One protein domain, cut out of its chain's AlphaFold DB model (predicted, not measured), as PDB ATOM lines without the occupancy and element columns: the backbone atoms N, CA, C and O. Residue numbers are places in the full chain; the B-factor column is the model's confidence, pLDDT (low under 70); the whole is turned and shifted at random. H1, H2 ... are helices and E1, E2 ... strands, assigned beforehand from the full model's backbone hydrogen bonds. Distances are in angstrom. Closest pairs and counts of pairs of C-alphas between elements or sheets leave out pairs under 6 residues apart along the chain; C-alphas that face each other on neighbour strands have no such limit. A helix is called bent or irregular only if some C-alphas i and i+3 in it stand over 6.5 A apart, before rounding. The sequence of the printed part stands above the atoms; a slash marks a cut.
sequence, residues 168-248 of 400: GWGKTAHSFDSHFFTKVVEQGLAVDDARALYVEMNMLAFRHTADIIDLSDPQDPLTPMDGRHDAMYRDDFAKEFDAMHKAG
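This is residues 168 to 248 of the 400 residues of an uncharacterized protein of Sagittula sp. P11 (UniProt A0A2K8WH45). H2 makes the middle of an elongated model: H1 packs on its residues 191 to 194, and H3 folds back over it at a steep tilt. Beyond H2's last residues, the small antiparallel hairpin of E1 and E2 leads into a loop whose residues 214 to 219 stick out. The printed part has 81 residues, ordered H1, H2, E1, E2, H3, mostly helix, loose with a radius of gyration of the C-alphas of 15.2 A, spanning 45 by 29 by 26 A.

Find C-alpha 176 at (141.807, 158.847, 268.004); from there H1 runs 14.3 A to residue 186. H2, residues 191 to 206, covers 22.1 A. E1 is residues 208 to 210, E2 222 to 224. H3, residues 227 to 246, runs 29.0 A to (129.556, 154.345, 272.852), irregular where C-alphas 228 and 231 are 8.1 A apart.

H2 touches H3's residues 233 to 242, closest at C-alphas 199 and 237, 5.5 A, a steep tilt of 47 degrees, opposite ways. H1 and H2, a helical hairpin, touch at C-alphas 184 and 191, 6.4 A. N 209 and O 223 of E1 and E2 are 2.9 A apart. Every O i to N i+4 pair is within hydrogen-bond range in H1 and H2, 14 of 16 in H3.

The farthest C-alphas, 216 and 247, are 47.6 A apart. The printed part has no cut; E1 to E2 is the long link. Residues 168 to 169 have pLDDT under 70.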
ATOM      1  N   GLY A 168     141.665 167.848 271.480       59.28
ATOM      2  CA  GLY A 168     141.390 169.200 271.983       59.28
ATOM      3  C   GLY A 168     141.092 170.247 270.902       59.28
ATOM      4  O   GLY A 168     140.596 171.321 271.228       59.28
ATOM      5  N   TRP A 169     141.371 169.945 269.630       60.66
ATOM      6  CA  TRP A 169     141.331 170.908 268.520       60.66
ATOM      7  C   TRP A 169     140.107 170.729 267.600       60.66
ATOM      8  O   TRP A 169     139.960 171.444 266.611       60.66
ATOM      9  N   GLY A 170     139.201 169.800 267.930       72.00
ATOM     10  CA  GLY A 170     137.977 169.520 267.173       72.00
ATOM     11  C   GLY A 170     138.085 168.304 266.247       72.00
ATOM     12  O   GLY A 170     138.817 167.354 266.524       72.00
ATOM     13  N   LYS A 171     137.310 168.301 265.151       80.50
ATOM     14  CA  LYS A 171     137.291 167.192 264.181       80.50
ATOM     15  C   LYS A 171     138.551 167.200 263.327       80.50
ATOM     16  O   LYS A 171     138.811 168.164 262.613       80.50
ATOM     17  N   THR A 172     139.301 166.107 263.354       85.25
ATOM     18  CA  THR A 172     140.542 165.962 262.587       85.25
ATOM     19  C   THR A 172     140.770 164.515 262.184       85.25
ATOM     20  O   THR A 172     140.477 163.589 262.950       85.25
ATOM     21  N   ALA A 173     141.307 164.318 260.979       85.94
ATOM     22  CA  ALA A 173     141.643 163.009 260.423       85.94
ATOM     23  C   ALA A 173     142.690 162.268 261.265       85.94
ATOM     24  O   ALA A 173     142.707 161.039 261.293       85.94
ATOM     25  N   HIS A 174     143.516 163.018 261.999       86.56
ATOM     26  CA  HIS A 174     144.602 162.498 262.822       86.56
ATOM     27  C   HIS A 174     144.209 162.311 264.294       86.56
ATOM     28  O   HIS A 174     145.082 162.192 265.135       86.56
ATOM     29  N   SER A 175     142.919 162.306 264.646       91.19
ATOM     30  CA  SER A 175     142.473 162.036 266.024       91.19
ATOM     31  C   SER A 175     142.299 160.543 266.302       91.19
ATOM     32  O   SER A 175     142.127 159.736 265.382       91.19
ATOM     33  N   PHE A 176     142.257 160.178 267.588       92.75
ATOM     34  CA  PHE A 176     141.807 158.847 268.004       92.75
ATOM     35  C   PHE A 176     140.403 158.509 267.488       92.75
ATOM     36  O   PHE A 176     140.214 157.398 266.996       92.75
ATOM     37  N   ASP A 177     139.454 159.453 267.524       93.06
ATOM     38  CA  ASP A 177     138.107 159.258 266.980       93.06
ATOM     39  C   ASP A 177     138.153 158.820 265.510       93.06
ATOM     40  O   ASP A 177     137.610 157.773 265.166       93.06
ATOM     41  N   SER A 178     138.848 159.570 264.647       92.88
ATOM     42  CA  SER A 178     138.974 159.232 263.220       92.88
ATOM     43  C   SER A 178     139.708 157.910 262.992       92.88
ATOM     44  O   SER A 178     139.313 157.125 262.128       92.88
ATOM     45  N   HIS A 179     140.757 157.638 263.773       93.62
ATOM     46  CA  HIS A 179     141.525 156.401 263.665       93.62
ATOM     47  C   HIS A 179     140.676 155.171 264.008       93.62
ATOM     48  O   HIS A 179     140.623 154.215 263.230       93.62
ATOM     49  N   PHE A 180     139.991 155.193 265.152       95.12
ATOM     50  CA  PHE A 180     139.214 154.053 265.630       95.12
ATOM     51  C   PHE A 180     137.849 153.929 264.955       95.12
ATOM     52  O   PHE A 180     137.383 152.804 264.773       95.12
ATOM     53  N   PHE A 181     137.270 155.027 264.460       94.75
ATOM     54  CA  PHE A 181     136.161 154.965 263.510       94.75
ATOM     55  C   PHE A 181     136.571 154.181 262.260       94.75
ATOM     56  O   PHE A 181     135.909 153.210 261.903       94.75
ATOM     57  N   THR A 182     137.710 154.513 261.643       94.06
ATOM     58  CA  THR A 182     138.203 153.760 260.485       94.06
ATOM     59  C   THR A 182     138.462 152.298 260.819       94.06
ATOM     60  O   THR A 182     138.031 151.419 260.078       94.06
ATOM     61  N   LYS A 183     139.136 151.999 261.934       95.50
ATOM     62  CA  LYS A 183     139.447 150.613 262.310       95.50
ATOM     63  C   LYS A 183     138.188 149.778 262.539       95.50
ATOM     64  O   LYS A 183     138.076 148.696 261.978       95.50
ATOM     65  N   VAL A 184     137.248 150.276 263.336       96.62
ATOM     66  CA  VAL A 184     136.075 149.500 263.762       96.62
ATOM     67  C   VAL A 184     134.951 149.557 262.732       96.62
ATOM     68  O   VAL A 184     134.394 148.524 262.376       96.62
ATOM     69  N   VAL A 185     134.610 150.751 262.246       95.25
ATOM     70  CA  VAL A 185     133.432 150.969 261.390       95.25
ATOM     71  C   VAL A 185     133.752 150.708 259.922       95.25
ATOM     72  O   VAL A 185     132.988 150.025 259.249       95.25
ATOM     73  N   GLU A 186     134.874 151.224 259.418       93.81
ATOM     74  CA  GLU A 186     135.202 151.121 257.986       93.81
ATOM     75  C   GLU A 186     135.957 149.825 257.646       93.81
ATOM     76  O   GLU A 186     135.731 149.241 256.589       93.81
ATOM     77  N   GLN A 187     136.849 149.361 258.530       95.50
ATOM     78  CA  GLN A 187     137.692 148.172 258.317       95.50
ATOM     79  C   GLN A 187     137.170 146.915 259.028       95.50
ATOM     80  O   GLN A 187     137.683 145.826 258.780       95.50
ATOM     81  N   GLY A 188     136.160 147.040 259.896       95.69
ATOM     82  CA  GLY A 188     135.536 145.902 260.574       95.69
ATOM     83  C   GLY A 188     136.399 145.235 261.650       95.69
ATOM     84  O   GLY A 188     136.201 144.054 261.932       95.69
ATOM     85  N   LEU A 189     137.360 145.950 262.249       97.38
ATOM     86  CA  LEU A 189     138.111 145.450 263.403       97.38
ATOM     87  C   LEU A 189     137.153 145.204 264.574       97.38
ATOM     88  O   LEU A 189     136.336 146.069 264.907       97.38
ATOM     89  N   ALA A 190     137.271 144.043 265.219       98.00
ATOM     90  CA  ALA A 190     136.468 143.725 266.391       98.00
ATOM     91  C   ALA A 190     136.698 144.762 267.501       98.00
ATOM     92  O   ALA A 190     137.818 145.218 267.729       98.00
ATOM     93  N   VAL A 191     135.626 145.130 268.208       97.25
ATOM     94  CA  VAL A 191     135.667 146.190 269.232       97.25
ATOM     95  C   VAL A 191     136.660 145.855 270.349       97.25
ATOM     96  O   VAL A 191     137.366 146.746 270.812       97.25
ATOM     97  N   ASP A 192     136.763 144.586 270.744       97.50
ATOM     98  CA  ASP A 192     137.701 144.156 271.787       97.50
ATOM     99  C   ASP A 192     139.167 144.258 271.331       97.50
ATOM    100  O   ASP A 192     140.008 144.736 272.096       97.50
ATOM    101  N   ASP A 193     139.468 143.915 270.074       98.00
ATOM    102  CA  ASP A 193     140.810 144.080 269.495       98.00
ATOM    103  C   ASP A 193     141.169 145.566 269.356       98.00
ATOM    104  O   ASP A 193     142.288 145.987 269.650       98.00
ATOM    105  N   ALA A 194     140.198 146.391 268.955       97.38
ATOM    106  CA  ALA A 194     140.353 147.838 268.891       97.38
ATOM    107  C   ALA A 194     140.596 148.450 270.281       97.38
ATOM    108  O   ALA A 194     141.459 149.317 270.420       97.38
ATOM    109  N   ARG A 195     139.899 147.967 271.319       98.06
ATOM    110  CA  ARG A 195     140.128 148.375 272.711       98.06
ATOM    111  C   ARG A 195     141.543 148.015 273.155       98.06
ATOM    112  O   ARG A 195     142.233 148.869 273.708       98.06
ATOM    113  N   ALA A 196     141.983 146.781 272.906       97.62
ATOM    114  CA  ALA A 196     143.332 146.336 273.250       97.62
ATOM    115  C   ALA A 196     144.397 147.212 272.568       97.62
ATOM    116  O   ALA A 196     145.288 147.728 273.243       97.62
ATOM    117  N   LEU A 197     144.230 147.483 271.270       96.81
ATOM    118  CA  LEU A 197     145.108 148.372 270.511       96.81
ATOM    119  C   LEU A 197     145.117 149.803 271.074       96.81
ATOM    120  O   LEU A 197     146.186 150.391 271.232       96.81
ATOM    121  N   TYR A 198     143.953 150.369 271.409       96.31
ATOM    122  CA  TYR A 198     143.856 151.704 272.011       96.31
ATOM    123  C   TYR A 198     144.634 151.787 273.327       96.31
ATOM    124  O   TYR A 198     145.387 152.740 273.550       96.31
ATOM    125  N   VAL A 199     144.475 150.780 274.190       96.44
ATOM    126  CA  VAL A 199     145.188 150.692 275.469       96.44
ATOM    127  C   VAL A 199     146.693 150.588 275.233       96.44
ATOM    128  O   VAL A 199     147.446 151.349 275.831       96.44
ATOM    129  N   GLU A 200     147.147 149.707 274.341       95.19
ATOM    130  CA  GLU A 200     148.572 149.556 274.018       95.19
ATOM    131  C   GLU A 200     149.189 150.847 273.479       95.19
ATOM    132  O   GLU A 200     150.259 151.252 273.937       95.19
ATOM    133  N   MET A 201     148.493 151.536 272.572       95.12
ATOM    134  CA  MET A 201     148.934 152.819 272.028       95.12
ATOM    135  C   MET A 201     149.097 153.866 273.139       95.12
ATOM    136  O   MET A 201     150.147 154.497 273.244       95.12
ATOM    137  N   ASN A 202     148.093 154.033 274.002       93.56
ATOM    138  CA  ASN A 202     148.158 155.014 275.087       93.56
ATOM    139  C   ASN A 202     149.214 154.653 276.142       93.56
ATOM    140  O   ASN A 202     149.917 155.535 276.637       93.56
ATOM    141  N   MET A 203     149.392 153.366 276.445       93.44
ATOM    142  CA  MET A 203     150.476 152.905 277.315       93.44
ATOM    143  C   MET A 203     151.848 153.228 276.711       93.44
ATOM    144  O   MET A 203     152.728 153.723 277.414       93.44
ATOM    145  N   LEU A 204     152.031 153.018 275.405       91.75
ATOM    146  CA  LEU A 204     153.271 153.381 274.720       91.75
ATOM    147  C   LEU A 204     153.533 154.891 274.809       91.75
ATOM    148  O   LEU A 204     154.611 155.306 275.223       91.75
ATOM    149  N   ALA A 205     152.531 155.707 274.488       88.94
ATOM    150  CA  ALA A 205     152.658 157.157 274.449       88.94
ATOM    151  C   ALA A 205     152.881 157.790 275.830       88.94
ATOM    152  O   ALA A 205     153.729 158.671 275.961       88.94
ATOM    153  N   PHE A 206     152.137 157.373 276.854       88.81
ATOM    154  CA  PHE A 206     152.075 158.082 278.140       88.81
ATOM    155  C   PHE A 206     152.819 157.398 279.284       88.81
ATOM    156  O   PHE A 206     153.017 158.021 280.327       88.81
ATOM    157  N   ARG A 207     153.226 156.134 279.118       91.50
ATOM    158  CA  ARG A 207     153.994 155.387 280.131       91.50
ATOM    159  C   ARG A 207     155.446 155.155 279.740       91.50
ATOM    160  O   ARG A 207     156.132 154.396 280.412       91.50
ATOM    161  N   HIS A 208     155.921 155.831 278.698       91.12
ATOM    162  CA  HIS A 208     157.331 155.861 278.330       91.12
ATOM    163  C   HIS A 208     157.815 157.307 278.235       91.12
ATOM    164  O   HIS A 208     157.093 158.186 277.754       91.12
ATOM    165  N   THR A 209     159.031 157.566 278.699       88.19
ATOM    166  CA  THR A 209     159.797 158.748 278.295       88.19
ATOM    167  C   THR A 209     160.525 158.421 277.000       88.19
ATOM    168  O   THR A 209     160.969 157.292 276.823       88.19
ATOM    169  N   ALA A 210     160.606 159.388 276.090       89.75
ATOM    170  CA  ALA A 210     161.388 159.258 274.870       89.75
ATOM    171  C   ALA A 210     162.665 160.076 275.044       89.75
ATOM    172  O   ALA A 210     162.586 161.259 275.379       89.75
ATOM    173  N   ASP A 211     163.807 159.437 274.834       89.50
ATOM    174  CA  ASP A 211     165.116 160.072 274.838       89.50
ATOM    175  C   ASP A 211     165.633 160.225 273.403       89.50
ATOM    176  O   ASP A 211     165.183 159.559 272.469       89.50
ATOM    177  N   ILE A 212     166.596 161.125 273.212       88.94
ATOM    178  CA  ILE A 212     167.256 161.283 271.916       88.94
ATOM    179  C   ILE A 212     168.059 160.022 271.580       88.94
ATOM    180  O   ILE A 212     168.773 159.482 272.425       88.94
ATOM    181  N   ILE A 213     167.955 159.556 270.335       92.50
ATOM    182  CA  ILE A 213     168.654 158.349 269.889       92.50
ATOM    183  C   ILE A 213     170.162 158.628 269.822       92.50
ATOM    184  O   ILE A 213     170.607 159.554 269.143       92.50
ATOM    185  N   ASP A 214     170.969 157.797 270.480       90.31
ATOM    186  CA  ASP A 214     172.421 157.820 270.308       90.31
ATOM    187  C   ASP A 214     172.790 157.142 268.984       90.31
ATOM    188  O   ASP A 214     172.635 155.935 268.816       90.31
ATOM    189  N   LEU A 215     173.307 157.908 268.021       90.56
ATOM    190  CA  LEU A 215     173.710 157.349 266.729       90.56
ATOM    191  C   LEU A 215     174.882 156.367 266.844       90.56
ATOM    192  O   LEU A 215     175.058 155.541 265.951       90.56
ATOM    193  N   SER A 216     175.701 156.449 267.895       90.19
ATOM    194  CA  SER A 216     176.853 155.554 268.066       90.19
ATOM    195  C   SER A 216     176.446 154.170 268.564       90.19
ATOM    196  O   SER A 216     177.110 153.183 268.245       90.19
ATOM    197  N   ASP A 217     175.316 154.095 269.261       90.62
ATOM    198  CA  ASP A 217     174.685 152.861 269.709       90.62
ATOM    199  C   ASP A 217     173.156 153.021 269.683       90.62
ATOM    200  O   ASP A 217     172.541 153.343 270.702       90.62
ATOM    201  N   PRO A 218     172.520 152.856 268.507       92.00
ATOM    202  CA  PRO A 218     171.088 153.069 268.374       92.00
ATOM    203  C   PRO A 218     170.311 151.971 269.110       92.00
ATOM    204  O   PRO A 218     170.175 150.848 268.615       92.00
ATOM    205  N   GLN A 219     169.806 152.323 270.290       92.31
ATOM    206  CA  GLN A 219     168.931 151.510 271.137       92.31
ATOM    207  C   GLN A 219     167.491 152.045 271.107       92.31
ATOM    208  O   GLN A 219     167.238 153.123 270.568       92.31
ATOM    209  N   ASP A 220     166.543 151.290 271.674       93.19
ATOM    210  CA  ASP A 220     165.159 151.758 271.829       93.19
ATOM    211  C   ASP A 220     165.148 153.069 272.644       93.19
ATOM    212  O   ASP A 220     165.617 153.064 273.785       93.19
ATOM    213  N   PRO A 221     164.645 154.186 272.085       93.25
ATOM    214  CA  PRO A 221     164.645 155.477 272.765       93.25
ATOM    215  C   PRO A 221     163.579 155.570 273.860       93.25
ATOM    216  O   PRO A 221     163.519 156.575 274.568       93.25
ATOM    217  N   LEU A 222     162.699 154.574 273.979       93.62
ATOM    218  CA  LEU A 222     161.599 154.596 274.928       93.62
ATOM    219  C   LEU A 222     161.979 153.908 276.238       93.62
ATOM    220  O   LEU A 222     162.063 152.684 276.324       93.62
ATOM    221  N   THR A 223     162.094 154.705 277.295       91.69
ATOM    222  CA  THR A 223     162.309 154.214 278.657       91.69
ATOM    223  C   THR A 223     160.964 154.117 279.388       91.69
ATOM    224  O   THR A 223     160.265 155.126 279.516       91.69
ATOM    225  N   PRO A 224     160.563 152.935 279.894       89.44
ATOM    226  CA  PRO A 224     159.340 152.800 280.679       89.44
ATOM    227  C   PRO A 224     159.381 153.656 281.949       89.44
ATOM    228  O   PRO A 224     160.367 153.664 282.688       89.44
ATOM    229  N   MET A 225     158.282 154.349 282.232       88.62
ATOM    230  CA  MET A 225     158.061 155.010 283.517       88.62
ATOM    231  C   MET A 225     157.769 153.972 284.613       88.62
ATOM    232  O   MET A 225     157.464 152.816 284.332       88.62
ATOM    233  N   ASP A 226     157.813 154.392 285.882       82.56
ATOM    234  CA  ASP A 226     157.474 153.530 287.022       82.56
ATOM    235  C   ASP A 226     156.097 152.855 286.848       82.56
ATOM    236  O   ASP A 226     155.059 153.521 286.781       82.56
ATOM    237  N   GLY A 227     156.104 151.522 286.793       80.06
ATOM    238  CA  GLY A 227     154.938 150.693 286.487       80.06
ATOM    239  C   GLY A 227     153.963 150.478 287.646       80.06
ATOM    240  O   GLY A 227     152.972 149.763 287.483       80.06
ATOM    241  N   ARG A 228     154.188 151.085 288.825       83.81
ATOM    242  CA  ARG A 228     153.330 150.915 290.021       83.81
ATOM    243  C   ARG A 228     151.833 151.161 289.782       83.81
ATOM    244  O   ARG A 228     151.015 150.650 290.543       83.81
ATOM    245  N   HIS A 229     151.475 151.908 288.739       86.31
ATOM    246  CA  HIS A 229     150.094 152.250 288.396       86.31
ATOM    247  C   HIS A 229     149.641 151.738 287.018       86.31
ATOM    248  O   HIS A 229     148.579 152.134 286.547       86.31
ATOM    249  N   ASP A 230     150.393 150.850 286.362       90.06
ATOM    250  CA  ASP A 230     150.095 150.442 284.980       90.06
ATOM    251  C   ASP A 230     148.732 149.766 284.821       90.06
ATOM    252  O   ASP A 230     148.036 150.019 283.842       90.06
ATOM    253  N   ALA A 231     148.319 148.941 285.788       91.25
ATOM    254  CA  ALA A 231     146.996 148.316 285.768       91.25
ATOM    255  C   ALA A 231     145.871 149.365 285.805       91.25
ATOM    256  O   ALA A 231     144.936 149.296 285.015       91.25
ATOM    257  N   MET A 232     146.015 150.382 286.662       93.88
ATOM    258  CA  MET A 232     145.063 151.491 286.761       93.88
ATOM    259  C   MET A 232     144.974 152.268 285.441       93.88
ATOM    260  O   MET A 232     143.874 152.512 284.955       93.88
ATOM    261  N   TYR A 233     146.112 152.604 284.822       92.75
ATOM    262  CA  TYR A 233     146.120 153.307 283.534       92.75
ATOM    263  C   TYR A 233     145.495 152.481 282.408       92.75
ATOM    264  O   TYR A 233     144.727 153.021 281.617       92.75
ATOM    265  N   ARG A 234     145.782 151.175 282.344       95.25
ATOM    266  CA  ARG A 234     145.163 150.276 281.357       95.25
ATOM    267  C   ARG A 234     143.642 150.262 281.491       95.25
ATOM    268  O   ARG A 234     142.953 150.389 280.480       95.25
ATOM    269  N   ASP A 235     143.135 150.162 282.717       95.94
ATOM    270  CA  ASP A 235     141.696 150.189 282.990       95.94
ATOM    271  C   ASP A 235     141.068 151.534 282.609       95.94
ATOM    272  O   ASP A 235     139.970 151.577 282.052       95.94
ATOM    273  N   ASP A 236     141.751 152.645 282.882       95.44
ATOM    274  CA  ASP A 236     141.244 153.977 282.554       95.44
ATOM    275  C   ASP A 236     141.240 154.241 281.043       95.44
ATOM    276  O   ASP A 236     140.238 154.734 280.520       95.44
ATOM    277  N   PHE A 237     142.277 153.826 280.308       95.38
ATOM    278  CA  PHE A 237     142.283 153.900 278.843       95.38
ATOM    279  C   PHE A 237     141.221 152.993 278.212       95.38
ATOM    280  O   PHE A 237     140.590 153.380 277.228       95.38
ATOM    281  N   ALA A 238     140.969 151.812 278.784       97.19
ATOM    282  CA  ALA A 238     139.889 150.939 278.335       97.19
ATOM    283  C   ALA A 238     138.514 151.615 278.492       97.19
ATOM    284  O   ALA A 238     137.718 151.615 277.551       97.19
ATOM    285  N   LYS A 239     138.259 152.264 279.639       97.00
ATOM    286  CA  LYS A 239     137.031 153.049 279.861       97.00
ATOM    287  C   LYS A 239     136.922 154.232 278.900       97.00
ATOM    288  O   LYS A 239     135.823 154.529 278.433       97.00
ATOM    289  N   GLU A 240     138.030 154.918 278.615       94.75
ATOM    290  CA  GLU A 240     138.044 156.026 277.655       94.75
ATOM    291  C   GLU A 240     137.668 155.549 276.248       94.75
ATOM    292  O   GLU A 240     136.814 156.165 275.601       94.75
ATOM    293  N   PHE A 241     138.232 154.424 275.803       96.44
ATOM    294  CA  PHE A 241     137.860 153.804 274.533       96.44
ATOM    295  C   PHE A 241     136.374 153.436 274.495       96.44
ATOM    296  O   PHE A 241     135.679 153.783 273.540       96.44
ATOM    297  N   ASP A 242     135.862 152.786 275.542       97.50
ATOM    298  CA  ASP A 242     134.453 152.393 275.618       97.50
ATOM    299  C   ASP A 242     133.517 153.607 275.570       97.50
ATOM    300  O   ASP A 242     132.473 153.567 274.913       97.50
ATOM    301  N   ALA A 243     133.895 154.711 276.219       95.62
ATOM    302  CA  ALA A 243     133.150 155.964 276.161       95.62
ATOM    303  C   ALA A 243     133.149 156.566 274.746       95.62
ATOM    304  O   ALA A 243     132.088 156.961 274.255       95.62
ATOM    305  N   MET A 244     134.305 156.595 274.075       94.44
ATOM    306  CA  MET A 244     134.442 157.057 272.688       94.44
ATOM    307  C   MET A 244     133.600 156.205 271.726       94.44
ATOM    308  O   MET A 244     132.843 156.748 270.917       94.44
ATOM    309  N   HIS A 245     133.683 154.879 271.845       96.38
ATOM    310  CA  HIS A 245     132.930 153.939 271.020       96.38
ATOM    311  C   HIS A 245     131.418 154.084 271.235       96.38
ATOM    312  O   HIS A 245     130.660 154.214 270.274       96.38
ATOM    313  N   LYS A 246     130.970 154.147 272.496       96.75
ATOM    314  CA  LYS A 246     129.556 154.345 272.852       96.75
ATOM    315  C   LYS A 246     128.998 155.674 272.334       96.75
ATOM    316  O   LYS A 246     127.821 155.741 271.991       96.75
ATOM    317  N   ALA A 247     129.822 156.719 272.282       94.06
ATOM    318  CA  ALA A 247     129.455 158.017 271.719       94.06
ATOM    319  C   ALA A 247     129.445 158.036 270.177       94.06
ATOM    320  O   ALA A 247     129.074 159.052 269.591       94.06
ATOM    321  N   GLY A 248     129.845 156.944 269.517       94.00
ATOM    322  CA  GLY A 248     129.875 156.840 268.061       94.00
ATOM    323  C   GLY A 248     130.994 157.648 267.404       94.00
ATOM    324  O   GLY A 248     130.827 158.059 266.261       94.00
TER     325      GLY A 248